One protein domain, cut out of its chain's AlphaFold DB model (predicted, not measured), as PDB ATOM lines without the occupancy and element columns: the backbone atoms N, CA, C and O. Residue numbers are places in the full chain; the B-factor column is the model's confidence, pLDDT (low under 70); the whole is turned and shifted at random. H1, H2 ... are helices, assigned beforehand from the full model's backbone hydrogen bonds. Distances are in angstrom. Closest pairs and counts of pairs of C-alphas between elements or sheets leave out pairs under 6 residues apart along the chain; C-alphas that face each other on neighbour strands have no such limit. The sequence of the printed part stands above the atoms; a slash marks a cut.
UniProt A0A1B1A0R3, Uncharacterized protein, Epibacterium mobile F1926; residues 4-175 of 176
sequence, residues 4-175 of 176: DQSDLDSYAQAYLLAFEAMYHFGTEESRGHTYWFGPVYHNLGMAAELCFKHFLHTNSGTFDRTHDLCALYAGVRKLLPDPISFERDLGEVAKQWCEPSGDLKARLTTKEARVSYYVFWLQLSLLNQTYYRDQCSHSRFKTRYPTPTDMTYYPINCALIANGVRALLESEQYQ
ATOM      1  N   ASP A   4     265.271 244.268 175.546       55.25
ATOM      2  CA  ASP A   4     266.354 244.272 174.562       55.25
ATOM      3  C   ASP A   4     267.576 243.408 174.958       55.25
ATOM      4  O   ASP A   4     268.368 243.027 174.098       55.25
ATOM      5  N   GLN A   5     267.753 243.085 176.251       55.72
ATOM      6  CA  GLN A   5     268.865 242.257 176.755       55.72
ATOM      7  C   GLN A   5     268.644 240.755 176.531       55.72
ATOM      8  O   GLN A   5     269.608 240.044 176.252       55.72
ATOM      9  N   SER A   6     267.390 240.294 176.634       59.94
ATOM     10  CA  SER A   6     266.979 238.904 176.355       59.94
ATOM     11  C   SER A   6     267.121 238.563 174.866       59.94
ATOM     12  O   SER A   6     267.313 237.411 174.470       59.94
ATOM     13  N   ASP A   7     267.079 239.601 174.036       82.81
ATOM     14  CA  ASP A   7     266.930 239.441 172.604       82.81
ATOM     15  C   ASP A   7     268.278 239.238 171.893       82.81
ATOM     16  O   ASP A   7     268.331 238.518 170.904       82.81
ATOM     17  N   LEU A   8     269.391 239.800 172.392       87.56
ATOM     18  CA  LEU A   8     270.700 239.668 171.727       87.56
ATOM     19  C   LEU A   8     271.241 238.239 171.718       87.56
ATOM     20  O   LEU A   8     271.738 237.798 170.685       87.56
ATOM     21  N   ASP A   9     271.151 237.539 172.847       89.62
ATOM     22  CA  ASP A   9     271.548 236.131 172.955       89.62
ATOM     23  C   ASP A   9     270.663 235.261 172.048       89.62
ATOM     24  O   ASP A   9     271.161 234.560 171.166       89.62
ATOM     25  N   SER A  10     269.341 235.433 172.150       90.69
ATOM     26  CA  SER A  10     268.364 234.753 171.291       90.69
ATOM     27  C   SER A  10     268.626 234.989 169.796       90.69
ATOM     28  O   SER A  10     268.573 234.058 168.989       90.69
ATOM     29  N   TYR A  11     268.957 236.222 169.396       93.81
ATOM     30  CA  TYR A  11     269.318 236.532 168.013       93.81
ATOM     31  C   TYR A  11     270.670 235.936 167.620       93.81
ATOM     32  O   TYR A  11     270.787 235.413 166.512       93.81
ATOM     33  N   ALA A  12     271.682 235.974 168.494       95.19
ATOM     34  CA  ALA A  12     272.976 235.345 168.236       95.19
ATOM     35  C   ALA A  12     272.812 233.840 167.966       95.19
ATOM     36  O   ALA A  12     273.342 233.335 166.973       95.19
ATOM     37  N   GLN A  13     272.007 233.155 168.783       94.75
ATOM     38  CA  GLN A  13     271.654 231.745 168.601       94.75
ATOM     39  C   GLN A  13     270.909 231.510 167.282       94.75
ATOM     40  O   GLN A  13     271.272 230.610 166.525       94.75
ATOM     41  N   ALA A  14     269.922 232.346 166.945       95.38
ATOM     42  CA  ALA A  14     269.189 232.226 165.685       95.38
ATOM     43  C   ALA A  14     270.106 232.365 164.453       95.38
ATOM     44  O   ALA A  14     269.997 231.581 163.507       95.38
ATOM     45  N   TYR A  15     271.042 233.321 164.467       96.00
ATOM     46  CA  TYR A  15     272.029 233.483 163.394       96.00
ATOM     47  C   TYR A  15     273.028 232.322 163.331       96.00
ATOM     48  O   TYR A  15     273.419 231.919 162.232       96.00
ATOM     49  N   LEU A  16     273.416 231.758 164.478       95.62
ATOM     50  CA  LEU A  16     274.295 230.590 164.533       95.62
ATOM     51  C   LEU A  16     273.619 229.356 163.914       95.62
ATOM     52  O   LEU A  16     274.208 228.707 163.052       95.62
ATOM     53  N   LEU A  17     272.355 229.100 164.261       94.56
ATOM     54  CA  LEU A  17     271.553 228.019 163.673       94.56
ATOM     55  C   LEU A  17     271.356 228.206 162.162       94.56
ATOM     56  O   LEU A  17     271.467 227.250 161.391       94.56
ATOM     57  N   ALA A  18     271.097 229.439 161.716       93.38
ATOM     58  CA  ALA A  18     270.992 229.747 160.292       93.38
ATOM     59  C   ALA A  18     272.314 229.472 159.554       93.38
ATOM     60  O   ALA A  18     272.303 228.870 158.477       93.38
ATOM     61  N   PHE A  19     273.450 229.871 160.142       93.00
ATOM     62  CA  PHE A  19     274.783 229.542 159.635       93.00
ATOM     63  C   PHE A  19     274.974 228.025 159.502       93.00
ATOM     64  O   PHE A  19     275.354 227.568 158.425       93.00
ATOM     65  N   GLU A  20     274.682 227.253 160.549       91.25
ATOM     66  CA  GLU A  20     274.860 225.796 160.559       91.25
ATOM     67  C   GLU A  20     274.035 225.122 159.467       91.25
ATOM     68  O   GLU A  20     274.574 224.334 158.688       91.25
ATOM     69  N   ALA A  21     272.756 225.491 159.346       89.12
ATOM     70  CA  ALA A  21     271.888 224.971 158.300       89.12
ATOM     71  C   ALA A  21     272.500 225.210 156.910       89.12
ATOM     72  O   ALA A  21     272.716 224.265 156.152       89.12
ATOM     73  N   MET A  22     272.862 226.456 156.583       85.56
ATOM     74  CA  MET A  22     273.443 226.774 155.273       85.56
ATOM     75  C   MET A  22     274.791 226.086 155.037       85.56
ATOM     76  O   MET A  22     275.058 225.621 153.928       85.56
ATOM     77  N   TYR A  23     275.638 226.010 156.067       83.81
ATOM     78  CA  TYR A  23     276.958 225.393 155.976       83.81
ATOM     79  C   TYR A  23     276.861 223.886 155.692       83.81
ATOM     80  O   TYR A  23     277.606 223.367 154.856       83.81
ATOM     81  N   HIS A  24     275.902 223.199 156.323       80.44
ATOM     82  CA  HIS A  24     275.646 221.773 156.111       80.44
ATOM     83  C   HIS A  24     275.009 221.459 154.752       80.44
ATOM     84  O   HIS A  24     275.317 220.418 154.177       80.44
ATOM     85  N   PHE A  25     274.184 222.355 154.200       78.06
ATOM     86  CA  PHE A  25     273.586 222.167 152.870       78.06
ATOM     87  C   PHE A  25     274.526 222.512 151.700       78.06
ATOM     88  O   PHE A  25     274.196 222.238 150.547       78.06
ATOM     89  N   GLY A  26     275.697 223.104 151.956       70.69
ATOM     90  CA  GLY A  26     276.648 223.452 150.901       70.69
ATOM     91  C   GLY A  26     277.446 222.265 150.367       70.69
ATOM     92  O   GLY A  26     278.163 221.607 151.122       70.69
ATOM     93  N   THR A  27     277.408 222.065 149.047       70.19
ATOM     94  CA  THR A  27     278.325 221.159 148.335       70.19
ATOM     95  C   THR A  27     279.733 221.753 148.236       70.19
ATOM     96  O   THR A  27     279.914 222.963 148.374       70.19
ATOM     97  N   GLU A  28     280.750 220.924 147.978       65.12
ATOM     98  CA  GLU A  28     282.131 221.397 147.773       65.12
ATOM     99  C   GLU A  28     282.233 222.414 146.625       65.12
ATOM    100  O   GLU A  28     282.879 223.449 146.772       65.12
ATOM    101  N   GLU A  29     281.487 222.185 145.544       67.56
ATOM    102  CA  GLU A  29     281.347 223.115 144.422       67.56
ATOM    103  C   GLU A  29     280.716 224.449 144.858       67.56
ATOM    104  O   GLU A  29     281.233 225.522 144.549       67.56
ATOM    105  N   SER A  30     279.663 224.404 145.684       67.50
ATOM    106  CA  SER A  30     279.003 225.609 146.208       67.50
ATOM    107  C   SER A  30     279.943 226.461 147.067       67.50
ATOM    108  O   SER A  30     279.888 227.688 147.011       67.50
ATOM    109  N   ARG A  31     280.848 225.832 147.828       66.50
ATOM    110  CA  ARG A  31     281.748 226.508 148.783       66.50
ATOM    111  C   ARG A  31     282.737 227.476 148.131       66.50
ATOM    112  O   ARG A  31     283.215 228.382 148.814       66.50
ATOM    113  N   GLY A  32     283.012 227.324 146.835       63.88
ATOM    114  CA  GLY A  32     283.859 228.239 146.066       63.88
ATOM    115  C   GLY A  32     283.143 229.494 145.551       63.88
ATOM    116  O   GLY A  32     283.805 230.437 145.118       63.88
ATOM    117  N   HIS A  33     281.807 229.542 145.597       68.38
ATOM    118  CA  HIS A  33     281.021 230.619 144.993       68.38
ATOM    119  C   HIS A  33     280.635 231.714 145.999       68.38
ATOM    120  O   HIS A  33     280.096 231.439 147.070       68.38
ATOM    121  N   THR A  34     280.824 232.986 145.624       65.06
ATOM    122  CA  THR A  34     280.503 234.164 146.464       65.06
ATOM    123  C   THR A  34     279.048 234.237 146.897       65.06
ATOM    124  O   THR A  34     278.761 234.646 148.021       65.06
ATOM    125  N   TYR A  35     278.132 233.777 146.048       68.25
ATOM    126  CA  TYR A  35     276.707 233.706 146.372       68.25
ATOM    127  C   TYR A  35     276.378 232.672 147.454       68.25
ATOM    128  O   TYR A  35     275.310 232.747 148.052       68.25
ATOM    129  N   TRP A  36     277.296 231.745 147.733       74.94
ATOM    130  CA  TRP A  36     277.173 230.786 148.822       74.94
ATOM    131  C   TRP A  36     277.959 231.233 150.061       74.94
ATOM    132  O   TRP A  36     277.384 231.340 151.144       74.94
ATOM    133  N   PHE A  37     279.253 231.559 149.924       76.44
ATOM    134  CA  PHE A  37     280.070 231.890 151.101       76.44
ATOM    135  C   PHE A  37     279.680 233.231 151.736       76.44
ATOM    136  O   PHE A  37     279.830 233.395 152.943       76.44
ATOM    137  N   GLY A  38     279.144 234.178 150.957       79.88
ATOM    138  CA  GLY A  38     278.692 235.477 151.457       79.88
ATOM    139  C   GLY A  38     277.607 235.346 152.535       79.88
ATOM    140  O   GLY A  38     277.824 235.793 153.661       79.88
ATOM    141  N   PRO A  39     276.459 234.706 152.248       84.00
ATOM    142  CA  PRO A  39     275.427 234.443 153.251       84.00
ATOM    143  C   PRO A  39     275.929 233.655 154.467       84.00
ATOM    144  O   PRO A  39     275.587 233.999 155.600       84.00
ATOM    145  N   VAL A  40     276.781 232.647 154.257       87.38
ATOM    146  CA  VAL A  40     277.366 231.835 155.338       87.38
ATOM    147  C   VAL A  40     278.212 232.702 156.277       87.38
ATOM    148  O   VAL A  40     277.988 232.700 157.487       87.38
ATOM    149  N   TYR A  41     279.135 233.501 155.736       88.44
ATOM    150  CA  TYR A  41     279.979 234.404 156.529       88.44
ATOM    151  C   TYR A  41     279.177 235.524 157.179       88.44
ATOM    152  O   TYR A  41     279.493 235.928 158.294       88.44
ATOM    153  N   HIS A  42     278.117 236.001 156.523       88.81
ATOM    154  CA  HIS A  42     277.235 236.999 157.113       88.81
ATOM    155  C   HIS A  42     276.578 236.488 158.394       88.81
ATOM    156  O   HIS A  42     276.642 237.161 159.418       88.81
ATOM    157  N   ASN A  43     275.972 235.300 158.341       91.94
ATOM    158  CA  ASN A  43     275.263 234.736 159.487       91.94
ATOM    159  C   ASN A  43     276.233 234.402 160.625       91.94
ATOM    160  O   ASN A  43     275.965 234.746 161.771       91.94
ATOM    161  N   LEU A  44     277.405 233.846 160.304       94.06
ATOM    162  CA  LEU A  44     278.448 233.601 161.301       94.06
ATOM    163  C   LEU A  44     278.971 234.902 161.936       94.06
ATOM    164  O   LEU A  44     279.175 234.959 163.146       94.06
ATOM    165  N   GLY A  45     279.162 235.953 161.135       94.25
ATOM    166  CA  GLY A  45     279.584 237.267 161.617       94.25
ATOM    167  C   GLY A  45     278.537 237.929 162.514       94.25
ATOM    168  O   GLY A  45     278.891 238.422 163.579       94.25
ATOM    169  N   MET A  46     277.253 237.865 162.143       93.88
ATOM    170  CA  MET A  46     276.149 238.366 162.973       93.88
ATOM    171  C   MET A  46     276.042 237.603 164.296       93.88
ATOM    172  O   MET A  46     275.890 238.225 165.346       93.88
ATOM    173  N   ALA A  47     276.165 236.272 164.262       96.06
ATOM    174  CA  ALA A  47     276.172 235.448 165.469       96.06
ATOM    175  C   ALA A  47     277.312 235.859 166.415       96.06
ATOM    176  O   ALA A  47     277.076 236.097 167.599       96.06
ATOM    177  N   ALA A  48     278.529 236.019 165.884       96.56
ATOM    178  CA  ALA A  48     279.686 236.466 166.657       96.56
ATOM    179  C   ALA A  48     279.516 237.893 167.202       96.56
ATOM    180  O   ALA A  48     279.760 238.126 168.383       96.56
ATOM    181  N   GLU A  49     279.061 238.841 166.378       95.00
ATOM    182  CA  GLU A  49     278.840 240.233 166.787       95.00
ATOM    183  C   GLU A  49     277.863 240.324 167.963       95.00
ATOM    184  O   GLU A  49     278.163 240.962 168.974       95.00
ATOM    185  N   LEU A  50     276.697 239.689 167.834       94.38
ATOM    186  CA  LEU A  50     275.644 239.743 168.845       94.38
ATOM    187  C   LEU A  50     276.067 239.017 170.124       94.38
ATOM    188  O   LEU A  50     275.857 239.552 171.211       94.38
ATOM    189  N   CYS A  51     276.741 237.871 169.991       95.44
ATOM    190  CA  CYS A  51     277.341 237.151 171.110       95.44
ATOM    191  C   CYS A  51     278.338 238.029 171.878       95.44
ATOM    192  O   CYS A  51     278.211 238.191 173.090       95.44
ATOM    193  N   PHE A  52     279.298 238.661 171.194       95.12
ATOM    194  CA  PHE A  52     280.299 239.496 171.860       95.12
ATOM    195  C   PHE A  52     279.688 240.748 172.486       95.12
ATOM    196  O   PHE A  52     280.075 241.126 173.588       95.12
ATOM    197  N   LYS A  53     278.713 241.382 171.825       93.38
ATOM    198  CA  LYS A  53     277.987 242.525 172.396       93.38
ATOM    199  C   LYS A  53     277.214 242.136 173.645       93.38
ATOM    200  O   LYS A  53     277.294 242.855 174.637       93.38
ATOM    201  N   HIS A  54     276.510 241.006 173.605       92.50
ATOM    202  CA  HIS A  54     275.837 240.458 174.776       92.50
ATOM    203  C   HIS A  54     276.848 240.200 175.901       92.50
ATOM    204  O   HIS A  54     276.677 240.709 177.003       92.50
ATOM    205  N   PHE A  55     277.953 239.515 175.598       92.38
ATOM    206  CA  PHE A  55     279.004 239.194 176.560       92.38
ATOM    207  C   PHE A  55     279.588 240.431 177.253       92.38
ATOM    208  O   PHE A  55     279.681 240.476 178.480       92.38
ATOM    209  N   LEU A  56     279.991 241.431 176.461       92.00
ATOM    210  CA  LEU A  56     280.535 242.699 176.944       92.00
ATOM    211  C   LEU A  56     279.515 243.434 177.804       92.00
ATOM    212  O   LEU A  56     279.824 243.879 178.904       92.00
ATOM    213  N   HIS A  57     278.278 243.521 177.325       89.12
ATOM    214  CA  HIS A  57     277.221 244.182 178.061       89.12
ATOM    215  C   HIS A  57     276.962 243.497 179.414       89.12
ATOM    216  O   HIS A  57     276.885 244.186 180.428       89.12
ATOM    217  N   THR A  58     276.866 242.165 179.451       88.75
ATOM    218  CA  THR A  58     276.643 241.397 180.688       88.75
ATOM    219  C   THR A  58     277.799 241.577 181.673       88.75
ATOM    220  O   THR A  58     277.565 241.907 182.828       88.75
ATOM    221  N   ASN A  59     279.050 241.473 181.212       88.56
ATOM    222  CA  ASN A  59     280.214 241.451 182.104       88.56
ATOM    223  C   ASN A  59     280.803 242.834 182.449       88.56
ATOM    224  O   ASN A  59     281.537 242.952 183.430       88.56
ATOM    225  N   SER A  60     280.546 243.884 181.659       87.62
ATOM    226  CA  SER A  60     281.088 245.233 181.909       87.62
ATOM    227  C   SER A  60     280.054 246.359 181.870       87.62
ATOM    228  O   SER A  60     280.420 247.527 182.032       87.62
ATOM    229  N   GLY A  61     278.775 246.057 181.619       82.25
ATOM    230  CA  GLY A  61     277.709 247.055 181.474       82.25
ATOM    231  C   GLY A  61     277.886 247.980 180.264       82.25
ATOM    232  O   GLY A  61     277.167 248.970 180.128       82.25
ATOM    233  N   THR A  62     278.867 247.706 179.398       78.12
ATOM    234  CA  THR A  62     279.218 248.568 178.266       78.12
ATOM    235  C   THR A  62     278.560 248.045 176.998       78.12
ATOM    236  O   THR A  62     278.765 246.898 176.609       78.12
ATOM    237  N   PHE A  63     277.790 248.899 176.326       77.25
ATOM    238  CA  PHE A  63     277.185 248.569 175.040       77.25
ATOM    239  C   PHE A  63     278.022 249.147 173.897       77.25
ATOM    240  O   PHE A  63     277.975 250.351 173.633       77.25
ATOM    241  N   ASP A  64     278.785 248.295 173.215       77.75
ATOM    242  CA  ASP A  64     279.553 248.700 172.039       77.75
ATOM    243  C   ASP A  64     278.672 248.673 170.777       77.75
ATOM    244  O   ASP A  64     277.994 247.689 170.474       77.75
ATOM    245  N   ARG A  65     278.668 249.781 170.028       80.06
ATOM    246  CA  ARG A  65     277.911 249.933 168.773       80.06
ATOM    247  C   ARG A  65     278.728 249.580 167.532       80.06
ATOM    248  O   ARG A  65     278.177 249.633 166.433       80.06
ATOM    249  N   THR A  66     280.007 249.243 167.684       86.69
ATOM    250  CA  THR A  66     280.849 248.805 166.574       86.69
ATOM    251  C   THR A  66     280.317 247.516 165.943       86.69
ATOM    252  O   THR A  66     279.620 246.730 166.584       86.69
ATOM    253  N   HIS A  67     280.633 247.312 164.668       88.00
ATOM    254  CA  HIS A  67     280.412 246.050 163.952       88.00
ATOM    255  C   HIS A  67     281.737 245.329 163.670       88.00
ATOM    256  O   HIS A  67     281.766 244.289 163.019       88.00
ATOM    257  N   ASP A  68     282.848 245.901 164.143       90.56
ATOM    258  CA  ASP A  68     284.169 245.310 164.015       90.56
ATOM    259  C   ASP A  68     284.307 244.139 164.996       90.56
ATOM    260  O   ASP A  68     284.434 244.325 166.212       90.56
ATOM    261  N   LEU A  69     284.305 242.919 164.453       93.25
ATOM    262  CA  LEU A  69     284.439 241.690 165.234       93.25
ATOM    263  C   LEU A  69     285.764 241.645 166.002       93.25
ATOM    264  O   LEU A  69     285.813 241.111 167.112       93.25
ATOM    265  N   CYS A  70     286.830 242.221 165.438       93.56
ATOM    266  CA  CYS A  70     288.134 242.265 166.082       93.56
ATOM    267  C   CYS A  70     288.090 243.173 167.315       93.56
ATOM    268  O   CYS A  70     288.535 242.781 168.395       93.56
ATOM    269  N   ALA A  71     287.513 244.368 167.187       92.62
ATOM    270  CA  ALA A  71     287.365 245.287 168.314       92.62
ATOM    271  C   ALA A  71     286.509 244.675 169.439       92.62
ATOM    272  O   ALA A  71     286.917 244.697 170.604       92.62
ATOM    273  N   LEU A  72     285.376 244.058 169.084       94.75
ATOM    274  CA  LEU A  72     284.480 243.405 170.040       94.75
ATOM    275  C   LEU A  72     285.177 242.266 170.789       94.75
ATOM    276  O   LEU A  72     285.185 242.249 172.023       94.75
ATOM    277  N   TYR A  73     285.822 241.341 170.072       95.69
ATOM    278  CA  TYR A  73     286.491 240.220 170.725       95.69
ATOM    279  C   TYR A  73     287.716 240.654 171.537       95.69
ATOM    280  O   TYR A  73     287.982 240.080 172.590       95.69
ATOM    281  N   ALA A  74     288.432 241.710 171.136       94.75
ATOM    282  CA  ALA A  74     289.491 242.281 171.970       94.75
ATOM    283  C   ALA A  74     288.958 242.781 173.327       94.75
ATOM    284  O   ALA A  74     289.681 242.729 174.325       94.75
ATOM    285  N   GLY A  75     287.705 243.243 173.378       94.19
ATOM    286  CA  GLY A  75     286.998 243.532 174.623       94.19
ATOM    287  C   GLY A  75     286.657 242.260 175.405       94.19
ATOM    288  O   GLY A  75     287.026 242.155 176.573       94.19
ATOM    289  N   VAL A  76     286.027 241.272 174.756       94.19
ATOM    290  CA  VAL A  76     285.661 239.977 175.371       94.19
ATOM    291  C   VAL A  76     286.877 239.321 176.021       94.19
ATOM    292  O   VAL A  76     286.842 238.934 177.186       94.19
ATOM    293  N   ARG A  77     288.002 239.288 175.305       94.62
ATOM    294  CA  ARG A  77     289.260 238.676 175.742       94.62
ATOM    295  C   ARG A  77     289.824 239.279 177.031       94.62
ATOM    296  O   ARG A  77     290.526 238.583 177.754       94.62
ATOM    297  N   LYS A  78     289.529 240.549 177.331       93.75
ATOM    298  CA  LYS A  78     289.935 241.205 178.591       93.75
ATOM    299  C   LYS A  78     289.078 240.781 179.784       93.75
ATOM    300  O   LYS A  78     289.522 240.931 180.916       93.75
ATOM    301  N   LEU A  79     287.858 240.320 179.523       93.06
ATOM    302  CA  LEU A  79     286.880 239.930 180.536       93.06
ATOM    303  C   LEU A  79     286.843 238.411 180.759       93.06
ATOM    304  O   LEU A  79     286.339 237.959 181.786       93.06
ATOM    305  N   LEU A  80     287.405 237.620 179.838       92.50
ATOM    306  CA  LEU A  80     287.578 236.183 180.027       92.50
ATOM    307  C   LEU A  80     288.508 235.884 181.221       92.50
ATOM    308  O   LEU A  80     289.576 236.489 181.318       92.50
ATOM    309  N   PRO A  81     288.166 234.912 182.091       89.75
ATOM    310  CA  PRO A  81     289.025 234.509 183.206       89.75
ATOM    311  C   PRO A  81     290.387 233.951 182.766       89.75
ATOM    312  O   PRO A  81     291.401 234.239 183.397       89.75
ATOM    313  N   ASP A  82     290.408 233.167 181.683       91.31
ATOM    314  CA  ASP A  82     291.628 232.636 181.066       91.31
ATOM    315  C   ASP A  82     291.498 232.649 179.528       91.31
ATOM    316  O   ASP A  82     291.102 231.653 178.912       91.31
ATOM    317  N   PRO A  83     291.812 233.784 178.877       90.81
ATOM    318  CA  PRO A  83     291.687 233.915 177.429       90.81
ATOM    319  C   PRO A  83     292.669 233.026 176.654       90.81
ATOM    320  O   PRO A  83     292.417 232.704 175.495       90.81
ATOM    321  N   ILE A  84     293.799 232.643 177.262       91.75
ATOM    322  CA  ILE A  84     294.814 231.817 176.596       91.75
ATOM    323  C   ILE A  84     294.324 230.375 176.512       91.75
ATOM    324  O   ILE A  84     294.379 229.782 175.434       91.75
ATOM    325  N   SER A  85     293.826 229.822 177.623       91.62
ATOM    326  CA  SER A  85     293.258 228.472 177.614       91.62
ATOM    327  C   SER A  85     292.019 228.397 176.729       91.62
ATOM    328  O   SER A  85     291.929 227.472 175.932       91.62
ATOM    329  N   PHE A  86     291.142 229.410 176.758       92.38
ATOM    330  CA  PHE A  86     289.979 229.469 175.866       92.38
ATOM    331  C   PHE A  86     290.361 229.322 174.382       92.38
ATOM    332  O   PHE A  86     289.845 228.446 173.689       92.38
ATOM    333  N   GLU A  87     291.307 230.128 173.883       92.75
ATOM    334  CA  GLU A  87     291.722 230.046 172.475       92.75
ATOM    335  C   GLU A  87     292.448 228.739 172.140       92.75
ATOM    336  O   GLU A  87     292.254 228.189 171.051       92.75
ATOM    337  N   ARG A  88     293.274 228.229 173.062       90.94
ATOM    338  CA  ARG A  88     293.971 226.953 172.878       90.94
ATOM    339  C   ARG A  88     292.977 225.802 172.757       90.94
ATOM    340  O   ARG A  88     293.093 225.008 171.828       90.94
ATOM    341  N   ASP A  89     292.024 225.720 173.676       91.81
ATOM    342  CA  ASP A  89     291.098 224.596 173.766       91.81
ATOM    343  C   ASP A  89     290.169 224.573 172.539       91.81
ATOM    344  O   ASP A  89     289.975 223.518 171.934       91.81
ATOM    345  N   LEU A  90     289.713 225.744 172.069       91.94
ATOM    346  CA  LEU A  90     289.014 225.868 170.784       91.94
ATOM    347  C   LEU A  90     289.861 225.375 169.603       91.94
ATOM    348  O   LEU A  90     289.358 224.656 168.736       91.94
ATOM    349  N   GLY A  91     291.143 225.745 169.566       88.56
ATOM    350  CA  GLY A  91     292.073 225.308 168.527       88.56
ATOM    351  C   GLY A  91     292.279 223.791 168.510       88.56
ATOM    352  O   GLY A  91     292.290 223.189 167.436       88.56
ATOM    353  N   GLU A  92     292.402 223.157 169.678       88.06
ATOM    354  CA  GLU A  92     292.532 221.698 169.793       88.06
ATOM    355  C   GLU A  92     291.255 220.963 169.377       88.06
ATOM    356  O   GLU A  92     291.328 220.002 168.607       88.06
ATOM    357  N   VAL A  93     290.081 221.448 169.794       86.00
ATOM    358  CA  VAL A  93     288.796 220.902 169.327       86.00
ATOM    359  C   VAL A  93     288.694 221.037 167.807       86.00
ATOM    360  O   VAL A  93     288.389 220.070 167.116       86.00
ATOM    361  N   ALA A  94     289.029 222.191 167.231       84.50
ATOM    362  CA  ALA A  94     288.953 222.368 165.781       84.50
ATOM    363  C   ALA A  94     289.870 221.406 165.001       84.50
ATOM    364  O   ALA A  94     289.472 220.930 163.939       84.50
ATOM    365  N   LYS A  95     291.052 221.057 165.526       82.94
ATOM    366  CA  LYS A  95     291.951 220.069 164.895       82.94
ATOM    367  C   LYS A  95     291.353 218.665 164.837       82.94
ATOM    368  O   LYS A  95     291.641 217.932 163.898       82.94
ATOM    369  N   GLN A  96     290.557 218.284 165.834       78.44
ATOM    370  CA  GLN A  96     289.956 216.950 165.912       78.44
ATOM    371  C   GLN A  96     288.726 216.807 165.003       78.44
ATOM    372  O   GLN A  96     288.449 215.712 164.522       78.44
ATOM    373  N   TRP A  97     287.995 217.902 164.763       68.75
ATOM    374  CA  TRP A  97     286.680 217.867 164.105       68.75
ATOM    375  C   TRP A  97     286.665 218.483 162.701       68.75
ATOM    376  O   TRP A  97     285.729 218.244 161.941       68.75
ATOM    377  N   CYS A  98     287.662 219.293 162.337       68.38
ATOM    378  CA  CYS A  98     287.690 220.032 161.074       68.38
ATOM    379  C   CYS A  98     289.053 219.929 160.402       68.38
ATOM    380  O   CYS A  98     289.850 220.870 160.411       68.38
ATOM    381  N   GLU A  99     289.309 218.784 159.768       67.31
ATOM    382  CA  GLU A  99     290.441 218.701 158.859       67.31
ATOM    383  C   GLU A  99     290.192 219.566 157.608       67.31
ATOM    384  O   GLU A  99     289.148 219.432 156.964       67.31
ATOM    385  N   PRO A 100     291.146 220.430 157.213       69.81
ATOM    386  CA  PRO A 100     291.051 221.156 155.954       69.81
ATOM    387  C   PRO A 100     291.003 220.177 154.772       69.81
ATOM    388  O   PRO A 100     291.664 219.133 154.798       69.81
ATOM    389  N   SER A 101     290.253 220.525 153.722       70.31
ATOM    390  CA  SER A 101     290.191 219.728 152.489       70.31
ATOM    391  C   SER A 101     291.581 219.544 151.865       70.31
ATOM    392  O   SER A 101     292.507 220.303 152.163       70.31
ATOM    393  N   GLY A 102     291.746 218.544 150.991       69.12
ATOM    394  CA  GLY A 102     293.030 218.267 150.326       69.12
ATOM    395  C   GLY A 102     293.618 219.498 149.628       69.12
ATOM    396  O   GLY A 102     294.780 219.845 149.850       69.12
ATOM    397  N   ASP A 103     292.781 220.232 148.894       69.94
ATOM    398  CA  ASP A 103     293.174 221.463 148.204       69.94
ATOM    399  C   ASP A 103     293.550 222.585 149.176       69.94
ATOM    400  O   ASP A 103     294.518 223.320 148.958       69.94
ATOM    401  N   LEU A 104     292.832 222.711 150.295       74.25
ATOM    402  CA  LEU A 104     293.166 223.699 151.316       74.25
ATOM    403  C   LEU A 104     294.468 223.334 152.046       74.25
ATOM    404  O   LEU A 104     295.307 224.208 152.266       74.25
ATOM    405  N   LYS A 105     294.700 222.050 152.345       76.12
ATOM    406  CA  LYS A 105     295.974 221.546 152.888       76.12
ATOM    407  C   LYS A 105     297.144 221.877 151.960       76.12
ATOM    408  O   LYS A 105     298.194 222.295 152.449       76.12
ATOM    409  N   ALA A 106     296.957 221.745 150.645       72.94
ATOM    410  CA  ALA A 106     297.966 222.091 149.646       72.94
ATOM    411  C   ALA A 106     298.260 223.601 149.586       72.94
ATOM    412  O   ALA A 106     299.391 223.989 149.308       72.94
ATOM    413  N   ARG A 107     297.276 224.460 149.893       73.44
ATOM    414  CA  ARG A 107     297.446 225.925 149.966       73.44
ATOM    415  C   ARG A 107     298.056 226.401 151.289       73.44
ATOM    416  O   ARG A 107     298.737 227.423 151.307       73.44
ATOM    417  N   LEU A 108     297.859 225.666 152.384       79.56
ATOM    418  CA  LEU A 108     298.483 225.912 153.693       79.56
ATOM    419  C   LEU A 108     299.902 225.310 153.737       79.56
ATOM    420  O   LEU A 108     300.196 224.371 154.488       79.56
ATOM    421  N   THR A 109     300.785 225.829 152.884       74.88
ATOM    422  CA  THR A 109     302.126 225.271 152.637       74.88
ATOM    423  C   THR A 109     303.105 225.491 153.787       74.88
ATOM    424  O   THR A 109     303.985 224.656 153.998       74.88
ATOM    425  N   THR A 110     302.950 226.569 154.559       79.00
ATOM    426  CA  THR A 110     303.839 226.896 155.681       79.00
ATOM    427  C   THR A 110     303.284 226.410 157.017       79.00
ATOM    428  O   THR A 110     302.071 226.264 157.207       79.00
ATOM    429  N   LYS A 111     304.180 226.174 157.981       74.19
ATOM    430  CA  LYS A 111     303.792 225.822 159.353       74.19
ATOM    431  C   LYS A 111     302.945 226.937 159.971       74.19
ATOM    432  O   LYS A 111     301.947 226.656 160.625       74.19
ATOM    433  N   GLU A 112     303.305 228.186 159.704       75.56
ATOM    434  CA  GLU A 112     302.629 229.391 160.177       75.56
ATOM    435  C   GLU A 112     301.192 229.468 159.653       75.56
ATOM    436  O   GLU A 112     300.273 229.740 160.427       75.56
ATOM    437  N   ALA A 113     300.970 229.165 158.369       76.44
ATOM    438  CA  ALA A 113     299.634 229.155 157.775       76.44
ATOM    439  C   ALA A 113     298.747 228.066 158.398       76.44
ATOM    440  O   ALA A 113     297.586 228.318 158.720       76.44
ATOM    441  N   ARG A 114     299.306 226.872 158.639       77.81
ATOM    442  CA  ARG A 114     298.587 225.764 159.291       77.81
ATOM    443  C   ARG A 114     298.220 226.083 160.731       77.81
ATOM    444  O   ARG A 114     297.100 225.807 161.139       77.81
ATOM    445  N   VAL A 115     299.144 226.666 161.494       80.56
ATOM    446  CA  VAL A 115     298.872 227.090 162.873       80.56
ATOM    447  C   VAL A 115     297.788 228.164 162.883       80.56
ATOM    448  O   VAL A 115     296.811 228.027 163.611       80.56
ATOM    449  N   SER A 116     297.902 229.177 162.020       83.75
ATOM    450  CA  SER A 116     296.949 230.293 161.954       83.75
ATOM    451  C   SER A 116     295.519 229.855 161.622       83.75
ATOM    452  O   SER A 116     294.568 230.512 162.044       83.75
ATOM    453  N   TYR A 117     295.350 228.735 160.910       85.25
ATOM    454  CA  TYR A 117     294.041 228.145 160.607       85.25
ATOM    455  C   TYR A 117     293.276 227.657 161.851       85.25
ATOM    456  O   TYR A 117     292.047 227.590 161.838       85.25
ATOM    457  N   TYR A 118     293.990 227.354 162.939       89.25
ATOM    458  CA  TYR A 118     293.425 226.869 164.202       89.25
ATOM    459  C   TYR A 118     293.510 227.896 165.342       89.25
ATOM    460  O   TYR A 118     293.288 227.546 166.497       89.25
ATOM    461  N   VAL A 119     293.828 229.159 165.043       90.94
ATOM    462  CA  VAL A 119     293.839 230.245 166.035       90.94
ATOM    463  C   VAL A 119     292.560 231.064 165.888       90.94
ATOM    464  O   VAL A 119     292.363 231.728 164.869       90.94
ATOM    465  N   PHE A 120     291.708 231.033 166.917       94.06
ATOM    466  CA  PHE A 120     290.373 231.640 166.894       94.06
ATOM    467  C   PHE A 120     290.409 233.119 166.488       94.06
ATOM    468  O   PHE A 120     289.744 233.507 165.528       94.06
ATOM    469  N   TRP A 121     291.251 233.930 167.139       94.06
ATOM    470  CA  TRP A 121     291.375 235.359 166.829       94.06
ATOM    471  C   TRP A 121     291.779 235.645 165.373       94.06
ATOM    472  O   TRP A 121     291.278 236.588 164.752       94.06
ATOM    473  N   LEU A 122     292.677 234.834 164.807       92.62
ATOM    474  CA  LEU A 122     293.137 235.018 163.429       92.62
ATOM    475  C   LEU A 122     292.032 234.669 162.428       92.62
ATOM    476  O   LEU A 122     291.844 235.387 161.446       92.62
ATOM    477  N   GLN A 123     291.259 233.618 162.703       93.69
ATOM    478  CA  GLN A 123     290.110 233.249 161.877       93.69
ATOM    479  C   GLN A 123     288.980 234.277 161.982       93.69
ATOM    480  O   GLN A 123     288.388 234.638 160.965       93.69
ATOM    481  N   LEU A 124     288.746 234.829 163.173       94.06
ATOM    482  CA  LEU A 124     287.806 235.930 163.369       94.06
ATOM    483  C   LEU A 124     288.241 237.191 162.603       94.06
ATOM    484  O   LEU A 124     287.411 237.839 161.970       94.06
ATOM    485  N   SER A 125     289.541 237.502 162.584       91.62
ATOM    486  CA  SER A 125     290.081 238.615 161.788       91.62
ATOM    487  C   SER A 125     289.873 238.426 160.286       91.62
ATOM    488  O   SER A 125     289.549 239.388 159.587       91.62
ATOM    489  N   LEU A 126     290.021 237.201 159.774       89.06
ATOM    490  CA  LEU A 126     289.708 236.887 158.377       89.06
ATOM    491  C   LEU A 126     288.208 237.020 158.091       89.06
ATOM    492  O   LEU A 126     287.833 237.615 157.083       89.06
ATOM    493  N   LEU A 127     287.347 236.542 158.995       90.44
ATOM    494  CA  LEU A 127     285.900 236.733 158.881       90.44
ATOM    495  C   LEU A 127     285.537 238.216 158.835       90.44
ATOM    496  O   LEU A 127     284.798 238.625 157.941       90.44
ATOM    497  N   ASN A 128     286.121 239.033 159.711       89.12
ATOM    498  CA  ASN A 128     285.880 240.473 159.763       89.12
ATOM    499  C   ASN A 128     286.182 241.168 158.422       89.12
ATOM    500  O   ASN A 128     285.393 241.997 157.972       89.12
ATOM    501  N   GLN A 129     287.251 240.758 157.723       84.38
ATOM    502  CA  GLN A 129     287.593 241.275 156.387       84.38
ATOM    503  C   GLN A 129     286.536 240.972 155.322       84.38
ATOM    504  O   GLN A 129     286.484 241.680 154.317       84.38
ATOM    505  N   THR A 130     285.725 239.934 155.518       78.00
ATOM    506  CA  THR A 130     284.628 239.553 154.615       78.00
ATOM    507  C   THR A 130     283.266 240.019 155.104       78.00
ATOM    508  O   THR A 130     282.336 240.059 154.311       78.00
ATOM    509  N   TYR A 131     283.152 240.382 156.380       81.38
ATOM    510  CA  TYR A 131     281.910 240.720 157.064       81.38
ATOM    511  C   TYR A 131     281.667 242.231 157.103       81.38
ATOM    512  O   TYR A 131     280.615 242.692 156.660       81.38
ATOM    513  N   TYR A 132     282.654 243.008 157.558       77.12
ATOM    514  CA  TYR A 132     282.533 244.433 157.870       77.12
ATOM    515  C   TYR A 132     283.337 245.311 156.891       77.12
ATOM    516  O   TYR A 132     284.433 244.950 156.452       77.12
ATOM    517  N   ARG A 133     282.793 246.483 156.525       70.69
ATOM    518  CA  ARG A 133     283.553 247.587 155.906       70.69
ATOM    519  C   ARG A 133     283.673 248.731 156.902       70.69
ATOM    520  O   ARG A 133     282.661 249.266 157.335       70.69
ATOM    521  N   ASP A 134     284.901 249.182 157.134       61.50
ATOM    522  CA  ASP A 134     285.169 250.379 157.942       61.50
ATOM    523  C   ASP A 134     284.762 251.691 157.236       61.50
ATOM    524  O   ASP A 134     284.690 252.762 157.829       61.50
ATOM    525  N   GLN A 135     284.445 251.623 155.937       58.69
ATOM    526  CA  GLN A 135     284.017 252.785 155.164       58.69
ATOM    527  C   GLN A 135     282.524 253.082 155.359       58.69
ATOM    528  O   GLN A 135     281.670 252.235 155.108       58.69
ATOM    529  N   CYS A 136     282.224 254.339 155.704       49.56
ATOM    530  CA  CYS A 136     280.898 254.947 155.908       49.56
ATOM    531  C   CYS A 136     279.975 254.993 154.665       49.56
ATOM    532  O   CYS A 136     279.096 255.853 154.578       49.56
ATOM    533  N   SER A 137     280.133 254.100 153.686       50.22
ATOM    534  CA  SER A 137     279.094 253.909 152.674       50.22
ATOM    535  C   SER A 137     277.933 253.141 153.312       50.22
ATOM    536  O   SER A 137     278.120 252.337 154.222       50.22
ATOM    537  N   HIS A 138     276.701 253.416 152.895       47.97
ATOM    538  CA  HIS A 138     275.473 252.921 153.537       47.97
ATOM    539  C   HIS A 138     275.334 251.378 153.615       47.97
ATOM    540  O   HIS A 138     274.379 250.868 154.195       47.97
ATOM    541  N   SER A 139     276.305 250.623 153.091       53.94
ATOM    542  CA  SER A 139     276.463 249.177 153.226       53.94
ATOM    543  C   SER A 139     277.621 248.823 154.180       53.94
ATOM    544  O   SER A 139     278.754 248.631 153.738       53.94
ATOM    545  N   ARG A 140     277.340 248.691 155.485       55.62
ATOM    546  CA  ARG A 140     278.339 248.270 156.496       55.62
ATOM    547  C   ARG A 140     278.751 246.798 156.378       55.62
ATOM    548  O   ARG A 140     279.847 246.436 156.796       55.62
ATOM    549  N   PHE A 141     277.892 245.967 155.780       62.16
ATOM    550  CA  PHE A 141     278.129 244.537 155.586       62.16
ATOM    551  C   PHE A 141     278.577 244.235 154.156       62.16
ATOM    552  O   PHE A 141     277.809 244.426 153.207       62.16
ATOM    553  N   LYS A 142     279.802 243.725 154.004       64.69
ATOM    554  CA  LYS A 142     280.407 243.373 152.707       64.69
ATOM    555  C   LYS A 142     279.620 242.302 151.957       64.69
ATOM    556  O   LYS A 142     279.413 242.410 150.754       64.69
ATOM    557  N   THR A 143     279.146 241.297 152.683       57.69
ATOM    558  CA  THR A 143     278.439 240.132 152.135       57.69
ATOM    559  C   THR A 143     277.032 240.440 151.624       57.69
ATOM    560  O   THR A 143     276.505 239.681 150.815       57.69
ATOM    561  N   ARG A 144     276.419 241.549 152.064       57.94
ATOM    562  CA  ARG A 144     275.059 241.942 151.659       57.94
ATOM    563  C   ARG A 144     275.027 242.660 150.306       57.94
ATOM    564  O   ARG A 144     274.023 242.585 149.609       57.94
ATOM    565  N   TYR A 145     276.126 243.323 149.938       59.78
ATOM    566  CA  TYR A 145     276.304 244.011 148.655       59.78
ATOM    567  C   TYR A 145     277.740 243.790 148.154       59.78
ATOM    568  O   TYR A 145     278.591 244.688 148.278       59.78
ATOM    569  N   PRO A 146     278.046 242.580 147.646       62.31
ATOM    570  CA  PRO A 146     279.386 242.259 147.187       62.31
ATOM    571  C   PRO A 146     279.737 243.148 145.992       62.31
ATOM    572  O   PRO A 146     279.010 243.192 145.001       62.31
ATOM    573  N   THR A 147     280.857 243.861 146.076       62.94
ATOM    574  CA  THR A 147     281.481 244.433 144.879       62.94
ATOM    575  C   THR A 147     282.409 243.384 144.263       62.94
ATOM    576  O   THR A 147     282.811 242.458 144.971       62.94
ATOM    577  N   PRO A 148     282.810 243.504 142.984       61.31
ATOM    578  CA  PRO A 148     283.775 242.584 142.374       61.31
ATOM    579  C   PRO A 148     285.073 242.410 143.183       61.31
ATOM    580  O   PRO A 148     285.652 241.329 143.188       61.31
ATOM    581  N   THR A 149     285.507 243.435 143.928       61.38
ATOM    582  CA  THR A 149     286.686 243.368 144.808       61.38
ATOM    583  C   THR A 149     286.430 242.640 146.134       61.38
ATOM    584  O   THR A 149     287.371 242.143 146.749       61.38
ATOM    585  N   ASP A 150     285.173 242.516 146.572       60.03
ATOM    586  CA  ASP A 150     284.779 241.757 147.773       60.03
ATOM    587  C   ASP A 150     284.453 240.286 147.480       60.03
ATOM    588  O   ASP A 150     284.097 239.540 148.390       60.03
ATOM    589  N   MET A 151     284.593 239.842 146.227       61.06
ATOM    590  CA  MET A 151     284.350 238.451 145.826       61.06
ATOM    591  C   MET A 151     285.496 237.499 146.204       61.06
ATOM    592  O   MET A 151     285.489 236.334 145.810       61.06
ATOM    593  N   THR A 152     286.481 237.966 146.975       68.81
ATOM    594  CA  THR A 152     287.610 237.138 147.404       68.81
ATOM    595  C   THR A 152     287.149 236.123 148.445       68.81
ATOM    596  O   THR A 152     286.750 236.484 149.551       68.81
ATOM    597  N   TYR A 153     287.233 234.841 148.096       72.31
ATOM    598  CA  TYR A 153     287.056 233.754 149.050       72.31
ATOM    599  C   TYR A 153     288.279 233.648 149.968       72.31
ATOM    600  O   TYR A 153     289.406 233.461 149.498       72.31
ATOM    601  N   TYR A 154     288.044 233.704 151.277       76.69
ATOM    602  CA  TYR A 154     289.056 233.430 152.291       76.69
ATOM    603  C   TYR A 154     288.774 232.065 152.914       76.69
ATOM    604  O   TYR A 154     287.639 231.817 153.303       76.69
ATOM    605  N   PRO A 155     289.767 231.176 153.056       78.56
ATOM    606  CA  PRO A 155     289.549 229.882 153.683       78.56
ATOM    607  C   PRO A 155     289.437 230.035 155.206       78.56
ATOM    608  O   PRO A 155     290.393 229.803 155.942       78.56
ATOM    609  N   ILE A 156     288.265 230.465 155.667       86.56
ATOM    610  CA  ILE A 156     287.949 230.662 157.082       86.56
ATOM    611  C   ILE A 156     287.564 229.321 157.709       86.56
ATOM    612  O   ILE A 156     286.734 228.584 157.170       86.56
ATOM    613  N   ASN A 157     288.124 229.017 158.879       89.62
ATOM    614  CA  ASN A 157     287.681 227.899 159.707       89.62
ATOM    615  C   ASN A 157     286.364 228.257 160.422       89.62
ATOM    616  O   ASN A 157     286.353 228.679 161.579       89.62
ATOM    617  N   CYS A 158     285.241 228.134 159.712       89.31
ATOM    618  CA  CYS A 158     283.930 228.524 160.234       89.31
ATOM    619  C   CYS A 158     283.520 227.733 161.483       89.31
ATOM    620  O   CYS A 158     282.905 228.301 162.378       89.31
ATOM    621  N   ALA A 159     283.891 226.454 161.567       89.12
ATOM    622  CA  ALA A 159     283.579 225.614 162.718       89.12
ATOM    623  C   ALA A 159     284.307 226.072 163.989       89.12
ATOM    624  O   ALA A 159     283.698 226.119 165.055       89.12
ATOM    625  N   LEU A 160     285.581 226.474 163.876       93.38
ATOM    626  CA  LEU A 160     286.326 227.065 164.993       93.38
ATOM    627  C   LEU A 160     285.610 228.308 165.539       93.38
ATOM    628  O   LEU A 160     285.454 228.446 166.751       93.38
ATOM    629  N   ILE A 161     285.152 229.194 164.646       95.00
ATOM    630  CA  ILE A 161     284.445 230.417 165.044       95.00
ATOM    631  C   ILE A 161     283.096 230.073 165.685       95.00
ATOM    632  O   ILE A 161     282.803 230.554 166.777       95.00
ATOM    633  N   ALA A 162     282.302 229.210 165.049       94.31
ATOM    634  CA  ALA A 162     280.998 228.778 165.550       94.31
ATOM    635  C   ALA A 162     281.094 228.134 166.942       94.31
ATOM    636  O   ALA A 162     280.296 228.447 167.821       94.31
ATOM    637  N   ASN A 163     282.112 227.301 167.177       93.31
ATOM    638  CA  ASN A 163     282.356 226.696 168.485       93.31
ATOM    639  C   ASN A 163     282.727 227.734 169.548       93.31
ATOM    640  O   ASN A 163     282.250 227.633 170.674       93.31
ATOM    641  N   GLY A 164     283.535 228.743 169.207       94.81
ATOM    642  CA  GLY A 164     283.846 229.824 170.143       94.81
ATOM    643  C   GLY A 164     282.629 230.684 170.481       94.81
ATOM    644  O   GLY A 164     282.440 231.030 171.642       94.81
ATOM    645  N   VAL A 165     281.765 230.963 169.498       95.62
ATOM    646  CA  VAL A 165     280.477 231.637 169.731       95.62
ATOM    647  C   VAL A 165     279.599 230.794 170.656       95.62
ATOM    648  O   VAL A 165     279.141 231.297 171.677       95.62
ATOM    649  N   ARG A 166     279.433 229.499 170.364       94.06
ATOM    650  CA  ARG A 166     278.643 228.585 171.199       94.06
ATOM    651  C   ARG A 166     279.160 228.524 172.638       94.06
ATOM    652  O   ARG A 166     278.383 228.676 173.571       94.06
ATOM    653  N   ALA A 167     280.474 228.388 172.817       92.81
ATOM    654  CA  ALA A 167     281.094 228.338 174.138       92.81
ATOM    655  C   ALA A 167     280.835 229.606 174.970       92.81
ATOM    656  O   ALA A 167     280.716 229.519 176.188       92.81
ATOM    657  N   LEU A 168     280.738 230.779 174.336       93.12
ATOM    658  CA  LEU A 168     280.435 232.038 175.024       93.12
ATOM    659  C   LEU A 168     278.940 232.219 175.324       93.12
ATOM    660  O   LEU A 168     278.609 232.848 176.326       93.12
ATOM    661  N   LEU A 169     278.051 231.684 174.478       89.94
ATOM    662  CA  LEU A 169     276.598 231.739 174.690       89.94
ATOM    663  C   LEU A 169     276.141 230.747 175.770       89.94
ATOM    664  O   LEU A 169     275.349 231.102 176.635       89.94
ATOM    665  N   GLU A 170     276.657 229.515 175.746       85.81
ATOM    666  CA  GLU A 170     276.161 228.409 176.583       85.81
ATOM    667  C   GLU A 170     276.849 228.298 177.947       85.81
ATOM    668  O   GLU A 170     276.369 227.590 178.831       85.81
ATOM    669  N   SER A 171     278.005 228.940 178.136       75.12
ATOM    670  CA  SER A 171     278.797 228.713 179.337       75.12
ATOM    671  C   SER A 171     278.525 229.743 180.427       75.12
ATOM    672  O   SER A 171     279.030 230.867 180.393       75.12
ATOM    673  N   GLU A 172     277.819 229.298 181.469       67.50
ATOM    674  CA  GLU A 172     277.604 230.054 182.712       67.50
ATOM    675  C   GLU A 172     278.922 230.525 183.344       67.50
ATOM    676  O   GLU A 172     278.979 231.578 183.969       67.50
ATOM    677  N   GLN A 173     280.023 229.792 183.129       69.00
ATOM    678  CA  GLN A 173     281.336 230.130 183.688       69.00
ATOM    679  C   GLN A 173     281.884 231.482 183.187       69.00
ATOM    680  O   GLN A 173     282.811 232.035 183.787       69.00
ATOM    681  N   TYR A 174     281.344 231.997 182.077       69.81
ATOM    682  CA  TYR A 174     281.759 233.261 181.475       69.81
ATOM    683  C   TYR A 174     280.710 234.380 181.609       69.81
ATOM    684  O   TYR A 174     280.948 235.490 181.132       69.81
ATOM    685  N   GLN A 175     279.574 234.119 182.263       62.22
ATOM    686  CA  GLN A 175     278.531 235.108 182.535       62.22
ATOM    687  C   GLN A 175     278.580 235.470 184.029       62.22
ATOM    688  O   GLN A 175     278.437 234.598 184.884       62.22
TER     689      GLN A 175
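Overview. This is residues 4 to 175 of the 176 residues of an uncharacterized protein of Epibacterium mobile F1926 (UniProt A0A1B1A0R3). The long helix H3 runs through the middle, with H1 side by side with it in the opposite direction and H9 and H4 packed on it at other places, while H8 crosses it steeply near its own end. H5 lies beyond H9 and H8 and does not reach H3; the short helices H2, H6 and H7 lie farther out, and a long stretch without a named element, residues 132 to 157, joins H8 to H9. The printed part has 172 residues with nine named helices, H1 to H9 in order along the chain, and no named strand; the class is all helix. It is compact, with a radius of gyration of the C-alphas of 15.7 A, and rounded, spanning 44 by 38 by 28 A.

Along the chain. H3, residues 34 to 60, is the longest helix at 37.1 A, from C-alpha 34 at (280.503, 234.164, 146.464) to C-alpha 60 at (281.088, 245.233, 181.909). H1, residues 4 to 25, measures 31.8 A and begins at C-alpha 4 (266.354, 244.272, 174.562). H5, residues 83 to 97, measures 21.5 A, and H9, residues 158 to 170, measures 18.1 A. H8 is residues 120 to 131, 15.8 A, and H4 is residues 69 to 79, 15.6 A. The shorter helices are H2, residues 28 to 31, H6, residues 102 to 107, and H7, residues 111 to 116.

Arrangement. H1, H3 and H9 form a bundle, three helices side by side. H3 touches H1 at a shallow tilt of 28 degrees, opposite ways, closest at the C-alphas of Ala 12 and Ala 47, 4.2 A. H3 touches H9 at 29 degrees, a shallow tilt, the same way, closest at the C-alphas of Ala 48 and Val 165, 5.8 A. H1 and H9 only just touch, with 3 pairs of C-alphas within 8 A. H3 touches H4 at a shallow tilt of 31 degrees, closest at the C-alphas of Glu 49 and Leu 69, 6.0 A. H8 touches H3 with residues 127 to 131 alone, at a steep tilt of 59 degrees. H5 touches H9 at a steep tilt of 52 degrees, closest at the C-alphas of Ala 94 and Leu 160, 5.4 A. H2 is close to H3 but not clearly touching, and H6 and H7 are near each other. Every O i to N i+4 pair is within hydrogen-bond range in H5, H6, H7 and H9, against 15 of 18 in H1, 22 of 23 in H3, 5 of 7 in H4 and 7 of 8 in H8; H2 is too short for such a pair.

Size, cuts and confidence. The two C-alphas farthest apart, of Asp 4 and Thr 109, are 46.1 A apart. The printed part has no cut, and the link from H8 to H9, 26 residues, is long. The mean pLDDT of the printed part is 81.7, with 40 residues under 70, among them residues 134 to 152.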